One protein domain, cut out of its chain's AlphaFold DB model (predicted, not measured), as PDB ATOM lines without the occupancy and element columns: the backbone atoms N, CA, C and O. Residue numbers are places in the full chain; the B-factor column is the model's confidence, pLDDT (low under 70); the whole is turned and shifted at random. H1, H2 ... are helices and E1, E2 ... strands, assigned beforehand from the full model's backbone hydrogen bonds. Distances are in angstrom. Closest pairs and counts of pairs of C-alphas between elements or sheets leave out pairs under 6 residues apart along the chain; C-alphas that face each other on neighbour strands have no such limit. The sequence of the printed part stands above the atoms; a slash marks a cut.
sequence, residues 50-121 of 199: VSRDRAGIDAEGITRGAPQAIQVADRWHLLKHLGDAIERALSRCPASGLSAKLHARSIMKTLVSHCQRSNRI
ATOM      1  N   VAL A  50      52.542  36.703  26.043       88.88
ATOM      2  CA  VAL A  50      51.575  35.677  26.450       88.88
ATOM      3  C   VAL A  50      51.783  35.341  27.925       88.88
ATOM      4  O   VAL A  50      52.842  34.857  28.325       88.88
ATOM      5  N   SER A  51      50.748  35.595  28.729       90.19
ATOM      6  CA  SER A  51      50.668  35.152  30.125       90.19
ATOM      7  C   SER A  51      50.285  33.669  30.161       90.19
ATOM      8  O   SER A  51      49.290  33.291  29.537       90.19
ATOM      9  N   ARG A  52      51.055  32.834  30.867       88.31
ATOM     10  CA  ARG A  52      50.838  31.377  30.970       88.31
ATOM     11  C   ARG A  52      51.099  30.834  32.371       88.31
ATOM     12  O   ARG A  52      51.806  31.467  33.155       88.31
ATOM     13  N   ASP A  53      50.599  29.638  32.678       86.25
ATOM     14  CA  ASP A  53      51.091  28.910  33.849       86.25
ATOM     15  C   ASP A  53      52.546  28.442  33.629       86.25
ATOM     16  O   ASP A  53      53.075  28.421  32.512       86.25
ATOM     17  N   ARG A  54      53.228  28.081  34.719       81.81
ATOM     18  CA  ARG A  54      54.601  27.563  34.688       81.81
ATOM     19  C   ARG A  54      54.716  26.160  34.085       81.81
ATOM     20  O   ARG A  54      55.842  25.754  33.804       81.81
ATOM     21  N   ALA A  55      53.610  25.450  33.854       80.94
ATOM     22  CA  ALA A  55      53.606  24.134  33.221       80.94
ATOM     23  C   ALA A  55      54.385  24.121  31.887       80.94
ATOM     24  O   ALA A  55      54.260  25.021  31.053       80.94
ATOM     25  N   GLY A  56      55.200  23.080  31.679       82.06
ATOM     26  CA  GLY A  56      56.041  22.953  30.481       82.06
ATOM     27  C   GLY A  56      55.239  22.803  29.185       82.06
ATOM     28  O   GLY A  56      55.648  23.320  28.151       82.06
ATOM     29  N   ILE A  57      54.062  22.173  29.257       85.25
ATOM     30  CA  ILE A  57      53.169  21.974  28.107       85.25
ATOM     31  C   ILE A  57      52.649  23.301  27.529       85.25
ATOM     32  O   ILE A  57      52.592  23.461  26.311       85.25
ATOM     33  N   ASP A  58      52.359  24.284  28.387       83.25
ATOM     34  CA  ASP A  58      51.946  25.622  27.952       83.25
ATOM     35  C   ASP A  58      53.118  26.363  27.304       83.25
ATOM     36  O   ASP A  58      52.955  27.009  26.269       83.25
ATOM     37  N   ALA A  59      54.317  26.232  27.888       88.94
ATOM     38  CA  ALA A  59      55.546  26.796  27.336       88.94
ATOM     39  C   ALA A  59      55.795  26.296  25.911       88.94
ATOM     40  O   ALA A  59      56.002  27.089  24.998       88.94
ATOM     41  N   GLU A  60      55.733  24.980  25.720       90.81
ATOM     42  CA  GLU A  60      55.972  24.327  24.440       90.81
ATOM     43  C   GLU A  60      54.901  24.681  23.401       90.81
ATOM     44  O   GLU A  60      55.235  25.025  22.265       90.81
ATOM     45  N   GLY A  61      53.622  24.675  23.792       90.44
ATOM     46  CA  GLY A  61      52.521  25.099  22.927       90.44
ATOM     47  C   GLY A  61      52.679  26.543  22.441       90.44
ATOM     48  O   GLY A  61      52.485  26.817  21.256       90.44
ATOM     49  N   ILE A  62      53.099  27.456  23.322       90.56
ATOM     50  CA  ILE A  62      53.331  28.863  22.968       90.56
ATOM     51  C   ILE A  62      54.603  29.024  22.129       90.56
ATOM     52  O   ILE A  62      54.564  29.741  21.135       90.56
ATOM     53  N   THR A  63      55.694  28.317  22.435       91.56
ATOM     54  CA  THR A  63      56.915  28.333  21.608       91.56
ATOM     55  C   THR A  63      56.637  27.852  20.181       91.56
ATOM     56  O   THR A  63      57.160  28.424  19.231       91.56
ATOM     57  N   ARG A  64      55.778  26.838  20.003       91.38
ATOM     58  CA  ARG A  64      55.385  26.326  18.678       91.38
ATOM     59  C   ARG A  64      54.378  27.235  17.957       91.38
ATOM     60  O   ARG A  64      54.492  27.422  16.750       91.38
ATOM     61  N   GLY A  65      53.387  27.781  18.667       88.94
ATOM     62  CA  GLY A  65      52.290  28.564  18.072       88.94
ATOM     63  C   GLY A  65      52.541  30.073  17.946       88.94
ATOM     64  O   GLY A  65      51.895  30.741  17.141       88.94
ATOM     65  N   ALA A  66      53.457  30.620  18.741       90.81
ATOM     66  CA  ALA A  66      53.822  32.034  18.775       90.81
ATOM     67  C   ALA A  66      55.284  32.210  19.253       90.81
ATOM     68  O   ALA A  66      55.509  32.822  20.299       90.81
ATOM     69  N   PRO A  67      56.292  31.711  18.507       91.31
ATOM     70  CA  PRO A  67      57.707  31.792  18.898       91.31
ATOM     71  C   PRO A  67      58.205  33.227  19.122       91.31
ATOM     72  O   PRO A  67      59.138  33.442  19.887       91.31
ATOM     73  N   GLN A  68      57.571  34.221  18.491       88.12
ATOM     74  CA  GLN A  68      57.874  35.642  18.689       88.12
ATOM     75  C   GLN A  68      57.301  36.247  19.987       88.12
ATOM     76  O   GLN A  68      57.520  37.429  20.245       88.12
ATOM     77  N   ALA A  69      56.504  35.501  20.759       91.31
ATOM     78  CA  ALA A  69      55.847  36.015  21.954       91.31
ATOM     79  C   ALA A  69      56.714  35.839  23.206       91.31
ATOM     80  O   ALA A  69      57.127  34.731  23.551       91.31
ATOM     81  N   ILE A  70      56.897  36.927  23.952       92.38
ATOM     82  CA  ILE A  70      57.508  36.905  25.279       92.38
ATOM     83  C   ILE A  70      56.566  36.154  26.227       92.38
ATOM     84  O   ILE A  70      55.419  36.553  26.447       92.38
ATOM     85  N   GLN A  71      57.054  35.054  26.794       92.81
ATOM     86  CA  GLN A  71      56.292  34.230  27.728       92.81
ATOM     87  C   GLN A  71      56.473  34.752  29.153       92.81
ATOM     88  O   GLN A  71      57.592  34.808  29.662       92.81
ATOM     89  N   VAL A  72      55.370  35.100  29.812       91.62
ATOM     90  CA  VAL A  72      55.367  35.628  31.182       91.62
ATOM     91  C   VAL A  72      54.557  34.694  32.078       91.62
ATOM     92  O   VAL A  72      53.508  34.190  31.681       91.62
ATOM     93  N   ALA A  73      55.045  34.444  33.294       89.56
ATOM     94  CA  ALA A  73      54.319  33.640  34.271       89.56
ATOM     95  C   ALA A  73      53.091  34.401  34.794       89.56
ATOM     96  O   ALA A  73      53.204  35.528  35.280       89.56
ATOM     97  N   ASP A  74      51.918  33.779  34.716       88.62
ATOM     98  CA  ASP A  74      50.660  34.419  35.067       88.62
ATOM     99  C   ASP A  74      50.530  34.650  36.577       88.62
ATOM    100  O   ASP A  74      50.535  33.727  37.394       88.62
ATOM    101  N   ARG A  75      50.348  35.920  36.947       90.81
ATOM    102  CA  ARG A  75      50.214  36.377  38.337       90.81
ATOM    103  C   ARG A  75      49.119  35.665  39.141       90.81
ATOM    104  O   ARG A  75      49.299  35.479  40.343       90.81
ATOM    105  N   TRP A  76      48.006  35.255  38.522       92.19
ATOM    106  CA  TRP A  76      46.938  34.561  39.247       92.19
ATOM    107  C   TRP A  76      47.365  33.135  39.588       92.19
ATOM    108  O   TRP A  76      47.199  32.718  40.734       92.19
ATOM    109  N   HIS A  77      47.996  32.431  38.645       90.06
ATOM    110  CA  HIS A  77      48.562  31.101  38.883       90.06
ATOM    111  C   HIS A  77      49.676  31.149  39.938       90.06
ATOM    112  O   HIS A  77      49.673  30.337  40.860       90.06
ATOM    113  N   LEU A  78      50.566  32.149  39.886       91.12
ATOM    114  CA  LEU A  78      51.611  32.348  40.899       91.12
ATOM    115  C   LEU A  78      51.028  32.534  42.308       91.12
ATOM    116  O   LEU A  78      51.421  31.819  43.229       91.12
ATOM    117  N   LEU A  79      50.065  33.448  42.478       94.19
ATOM    118  CA  LEU A  79      49.424  33.692  43.774       94.19
ATOM    119  C   LEU A  79      48.611  32.484  44.254       94.19
ATOM    120  O   LEU A  79      48.625  32.169  45.444       94.19
ATOM    121  N   LYS A  80      47.924  31.778  43.349       91.44
ATOM    122  CA  LYS A  80      47.145  30.587  43.702       91.44
ATOM    123  C   LYS A  80      48.048  29.433  44.147       91.44
ATOM    124  O   LYS A  80      47.807  28.865  45.210       91.44
ATOM    125  N   HIS A  81      49.104  29.127  43.394       92.19
ATOM    126  CA  HIS A  81      50.051  28.064  43.738       92.19
ATOM    127  C   HIS A  81      50.856  28.383  45.007       92.19
ATOM    128  O   HIS A  81      51.067  27.487  45.824       92.19
ATOM    129  N   LEU A  82      51.226  29.651  45.233       94.44
ATOM    130  CA  LEU A  82      51.816  30.094  46.500       94.44
ATOM    131  C   LEU A  82      50.855  29.870  47.677       94.44
ATOM    132  O   LEU A  82      51.261  29.344  48.709       94.44
ATOM    133  N   GLY A  83      49.576  30.223  47.517       95.12
ATOM    134  CA  GLY A  83      48.575  30.054  48.571       95.12
ATOM    135  C   GLY A  83      48.357  28.589  48.936       95.12
ATOM    136  O   GLY A  83      48.349  28.249  50.116       95.12
ATOM    137  N   ASP A  84      48.283  27.712  47.934       94.94
ATOM    138  CA  ASP A  84      48.158  26.267  48.143       94.94
ATOM    139  C   ASP A  84      49.415  25.669  48.796       94.94
ATOM    140  O   ASP A  84      49.310  24.756  49.616       94.94
ATOM    141  N   ALA A  85      50.608  26.182  48.476       95.75
ATOM    142  CA  ALA A  85      51.850  25.779  49.132       95.75
ATOM    143  C   ALA A  85      51.890  26.213  50.609       95.75
ATOM    144  O   ALA A  85      52.249  25.403  51.464       95.75
ATOM    145  N   ILE A  86      51.459  27.441  50.922       96.12
ATOM    146  CA  ILE A  86      51.362  27.956  52.298       96.12
ATOM    147  C   ILE A  86      50.312  27.172  53.102       96.12
ATOM    148  O   ILE A  86      50.620  26.712  54.201       96.12
ATOM    149  N   GLU A  87      49.105  26.951  52.562       94.31
ATOM    150  CA  GLU A  87      48.068  26.147  53.231       94.31
ATOM    151  C   GLU A  87      48.587  24.728  53.538       94.31
ATOM    152  O   GLU A  87      48.397  24.237  54.653       94.31
ATOM    153  N   ARG A  88      49.319  24.085  52.612       95.69
ATOM    154  CA  ARG A  88      49.948  22.766  52.837       95.69
ATOM    155  C   ARG A  88      51.062  22.807  53.883       95.69
ATOM    156  O   ARG A  88      51.119  21.912  54.723       95.69
ATOM    157  N   ALA A  89      51.939  23.809  53.843       95.50
ATOM    158  CA  ALA A  89      53.050  23.944  54.786       95.50
ATOM    159  C   ALA A  89      52.542  24.141  56.223       95.50
ATOM    160  O   ALA A  89      52.961  23.424  57.129       95.50
ATOM    161  N   LEU A  90      51.564  25.033  56.417       95.00
ATOM    162  CA  LEU A  90      50.913  25.230  57.712       95.00
ATOM    163  C   LEU A  90      50.126  23.982  58.144       95.00
ATOM    164  O   LEU A  90      50.201  23.575  59.298       95.00
ATOM    165  N   SER A  91      49.419  23.305  57.235       92.25
ATOM    166  CA  SER A  91      48.709  22.057  57.576       92.25
ATOM    167  C   SER A  91      49.644  20.940  58.055       92.25
ATOM    168  O   SER A  91      49.229  20.111  58.857       92.25
ATOM    169  N   ARG A  92      50.907  20.933  57.608       95.62
ATOM    170  CA  ARG A  92      51.941  19.968  58.025       95.62
ATOM    171  C   ARG A  92      52.718  20.382  59.280       95.62
ATOM    172  O   ARG A  92      53.442  19.557  59.823       95.62
ATOM    173  N   CYS A  93      52.594  21.628  59.735       92.81
ATOM    174  CA  CYS A  93      53.313  22.131  60.903       92.81
ATOM    175  C   CYS A  93      52.427  22.049  62.164       92.81
ATOM    176  O   CYS A  93      51.495  22.859  62.288       92.81
ATOM    177  N   PRO A  94      52.693  21.133  63.119       87.06
ATOM    178  CA  PRO A  94      51.877  20.992  64.329       87.06
ATOM    179  C   PRO A  94      51.960  22.222  65.245       87.06
ATOM    180  O   PRO A  94      50.971  22.569  65.880       87.06
ATOM    181  N   ALA A  95      53.086  22.946  65.240       91.81
ATOM    182  CA  ALA A  95      53.252  24.195  65.987       91.81
ATOM    183  C   ALA A  95      52.446  25.381  65.411       91.81
ATOM    184  O   ALA A  95      52.342  26.429  66.046       91.81
ATOM    185  N   SER A  96      51.870  25.259  64.206       87.12
ATOM    186  CA  SER A  96      51.113  26.358  63.597       87.12
ATOM    187  C   SER A  96      49.656  26.388  64.078       87.12
ATOM    188  O   SER A  96      48.825  25.541  63.726       87.12
ATOM    189  N   GLY A  97      49.335  27.400  64.885       92.06
ATOM    190  CA  GLY A  97      47.997  27.606  65.436       92.06
ATOM    191  C   GLY A  97      46.923  27.884  64.377       92.06
ATOM    192  O   GLY A  97      47.198  28.367  63.275       92.06
ATOM    193  N   LEU A  98      45.661  27.615  64.733       90.81
ATOM    194  CA  LEU A  98      44.504  27.793  63.845       90.81
ATOM    195  C   LEU A  98      44.370  29.239  63.330       90.81
ATOM    196  O   LEU A  98      44.068  29.444  62.156       90.81
ATOM    197  N   SER A  99      44.673  30.235  64.171       93.31
ATOM    198  CA  SER A  99      44.670  31.656  63.791       93.31
ATOM    199  C   SER A  99      45.624  31.955  62.624       93.31
ATOM    200  O   SER A  99      45.216  32.559  61.633       93.31
ATOM    201  N   ALA A 100      46.858  31.433  62.654       91.06
ATOM    202  CA  ALA A 100      47.826  31.618  61.568       91.06
ATOM    203  C   ALA A 100      47.342  30.998  60.242       91.06
ATOM    204  O   ALA A 100      47.466  31.614  59.182       91.06
ATOM    205  N   LYS A 101      46.724  29.810  60.307       92.94
ATOM    206  CA  LYS A 101      46.108  29.127  59.154       92.94
ATOM    207  C   LYS A 101      44.967  29.955  58.549       92.94
ATOM    208  O   LYS A 101      44.917  30.138  57.333       92.94
ATOM    209  N   LEU A 102      44.082  30.495  59.390       94.25
ATOM    210  CA  LEU A 102      42.957  31.333  58.963       94.25
ATOM    211  C   LEU A 102      43.415  32.685  58.392       94.25
ATOM    212  O   LEU A 102      42.911  33.097  57.345       94.25
ATOM    213  N   HIS A 103      44.400  33.345  59.010       95.12
ATOM    214  CA  HIS A 103      44.983  34.586  58.496       95.12
ATOM    215  C   HIS A 103      45.657  34.390  57.137       95.12
ATOM    216  O   HIS A 103      45.322  35.109  56.194       95.12
ATOM    217  N   ALA A 104      46.527  33.383  56.988       94.38
ATOM    218  CA  ALA A 104      47.170  33.077  55.708       94.38
ATOM    219  C   ALA A 104      46.129  32.837  54.600       94.38
ATOM    220  O   ALA A 104      46.190  33.442  53.529       94.38
ATOM    221  N   ARG A 105      45.103  32.029  54.888       95.12
ATOM    222  CA  ARG A 105      43.983  31.764  53.978       95.12
ATOM    223  C   ARG A 105      43.182  33.023  53.623       95.12
ATOM    224  O   ARG A 105      42.805  33.190  52.463       95.12
ATOM    225  N   SER A 106      42.937  33.919  54.579       96.62
ATOM    226  CA  SER A 106      42.238  35.194  54.355       96.62
ATOM    227  C   SER A 106      43.035  36.139  53.445       96.62
ATOM    228  O   SER A 106      42.506  36.652  52.452       96.62
ATOM    229  N   ILE A 107      44.334  36.295  53.719       96.25
ATOM    230  CA  ILE A 107      45.267  37.093  52.912       96.25
ATOM    231  C   ILE A 107      45.318  36.545  51.481       96.25
ATOM    232  O   ILE A 107      45.050  37.279  50.528       96.25
ATOM    233  N   MET A 108      45.560  35.242  51.309       95.94
ATOM    234  CA  MET A 108      45.659  34.634  49.980       95.94
ATOM    235  C   MET A 108      44.336  34.689  49.210       95.94
ATOM    236  O   MET A 108      44.341  34.997  48.018       95.94
ATOM    237  N   LYS A 109      43.186  34.490  49.874       94.81
ATOM    238  CA  LYS A 109      41.863  34.690  49.259       94.81
ATOM    239  C   LYS A 109      41.703  36.123  48.747       94.81
ATOM    240  O   LYS A 109      41.197  36.312  47.641       94.81
ATOM    241  N   THR A 110      42.157  37.117  49.507       95.94
ATOM    242  CA  THR A 110      42.066  38.536  49.137       95.94
ATOM    243  C   THR A 110      42.959  38.856  47.936       95.94
ATOM    244  O   THR A 110      42.468  39.377  46.932       95.94
ATOM    245  N   LEU A 111      44.233  38.448  47.979       94.75
ATOM    246  CA  LEU A 111      45.208  38.647  46.898       94.75
ATOM    247  C   LEU A 111      44.773  37.983  45.583       94.75
ATOM    248  O   LEU A 111      44.750  38.630  44.534       94.75
ATOM    249  N   VAL A 112      44.357  36.713  45.632       92.94
ATOM    250  CA  VAL A 112      43.872  35.970  44.457       92.94
ATOM    251  C   VAL A 112      42.596  36.606  43.891       92.94
ATOM    252  O   VAL A 112      42.463  36.723  42.671       92.94
ATOM    253  N   SER A 113      41.681  37.079  44.746       91.88
ATOM    254  CA  SER A 113      40.445  37.755  44.307       91.88
ATOM    255  C   SER A 113      40.727  39.103  43.637       91.88
ATOM    256  O   SER A 113      40.142  39.405  42.593       91.88
ATOM    257  N   HIS A 114      41.645  39.897  44.195       92.88
ATOM    258  CA  HIS A 114      42.085  41.160  43.603       92.88
ATOM    259  C   HIS A 114      42.762  40.920  42.244       92.88
ATOM    260  O   HIS A 114      42.388  41.532  41.241       92.88
ATOM    261  N   CYS A 115      43.677  39.948  42.176       88.44
ATOM    262  CA  CYS A 115      44.342  39.542  40.942       88.44
ATOM    263  C   CYS A 115      43.344  39.092  39.858       88.44
ATOM    264  O   CYS A 115      43.436  39.519  38.706       88.44
ATOM    265  N   GLN A 116      42.344  38.280  40.219       86.19
ATOM    266  CA  GLN A 116      41.312  37.809  39.287       86.19
ATOM    267  C   GLN A 116      40.371  38.932  38.814       86.19
ATOM    268  O   GLN A 116      39.843  38.873  37.701       86.19
ATOM    269  N   ARG A 117      40.143  39.963  39.641       85.12
ATOM    270  CA  ARG A 117      39.399  41.165  39.240       85.12
ATOM    271  C   ARG A 117      40.223  42.021  38.280       85.12
ATOM    272  O   ARG A 117      39.716  42.381  37.226       85.12
ATOM    273  N   SER A 118      41.500  42.252  38.581       78.56
ATOM    274  CA  SER A 118      42.414  42.981  37.694       78.56
ATOM    275  C   SER A 118      42.588  42.285  36.333       78.56
ATOM    276  O   SER A 118      42.591  42.964  35.311       78.56
ATOM    277  N   ASN A 119      42.634  40.943  36.266       70.62
ATOM    278  CA  ASN A 119      42.689  40.215  34.982       70.62
ATOM    279  C   ASN A 119      41.425  40.389  34.116       70.62
ATOM    280  O   ASN A 119      41.503  40.200  32.908       70.62
ATOM    281  N   ARG A 120      40.278  40.770  34.696       64.31
ATOM    282  CA  ARG A 120      39.051  41.096  33.944       64.31
ATOM    283  C   ARG A 120      38.989  42.542  33.439       64.31
ATOM    284  O   ARG A 120      38.116  42.837  32.633       64.31
ATOM    285  N   ILE A 121      39.874  43.417  33.921       56.38
ATOM    286  CA  ILE A 121      39.919  44.852  33.579       56.38
ATOM    287  C   ILE A 121      41.005  45.148  32.523       56.38
ATOM    288  O   ILE A 121      41.027  46.231  31.947       56.38
TER     289      ILE A 121
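Overview. This is residues 50 to 121 of the 199 residues of an uncharacterized protein of Mycetohabitans rhizoxinica (strain DSM 19002 / CIP 109453 / HKI 454) (UniProt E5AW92). A small head, in which the two short parallel strands E1 and E2 lie side by side with the helix H1 over one face of them, is joined end to end with a long helical hairpin made of H2 and H3. H2 follows directly from the head, and H3 folds back beside it; the turn of the hairpin, residues 92 to 97, sticks out at the far end. The printed part has 72 residues, with three named helices and two named strands in the order E1, H1, E2, H2, H3; the sheet has the order E1, E2 and is parallel, and the class is mostly helix. The whole is loose, with a radius of gyration of the C-alphas of 15.9 A, and flat, with spans of 48 by 28 by 12 A.

Along the chain. The sheet is made of E1, residues 50 to 52, which begins at C-alpha 50 at (51.575, 35.677, 26.450), and E2, residues 70 to 73, which is 10.1 A long. Between them in the chain comes H1, residues 56 to 65, 14.1 A from first to last C-alpha. H2, residues 75 to 92, measures 25.7 A and begins at C-alpha 75 at (50.214, 36.377, 38.337). H3, residues 98 to 118, is the longest helix at 30.3 A and ends at C-alpha 118 at (42.414, 42.981, 37.694).

Arrangement. E1 and E2 are parallel neighbours, with 30 degrees between their directions. The C-alphas of Ser 51 and Val 72 face each other at 4.8 A, and N 52 and O 72 are within hydrogen-bond range at 2.9 A, as are N 72 and O 50 at 2.9 A. E1, H1 and E2 form a strand-helix-strand unit, two parallel neighbour strands with a helix between them in the chain, and its crossover is right-handed. The closest C-alphas of E1 and H1 are those of Arg 52 and Asp 58, 6.6 A apart; those of H1 and E2 are Ala 59 and Gln 71, 7.5 A apart. E1 and H2 are near each other, while H1 and H2 are apart. H2 and H3 form a helical hairpin: they touch, closest at the C-alphas of Gly 83 and Met 108, 5.6 A, and run opposite ways at a shallow tilt of 9 degrees. H3 is apart from E1, E2 and H1. In H1, H2 and H3 every O i to N i+4 pair is within hydrogen-bond range.

Size, cuts and confidence. The two C-alphas farthest apart, those of Gln 68 and Ala 95, are 48.9 A from each other. The printed part has no cut, and its four links between named elements are tight. Residues 92 to 97, of which 92 belongs to H2, stand free. The mean pLDDT of the printed part is 90.0, and residues 120 to 121 are under 70.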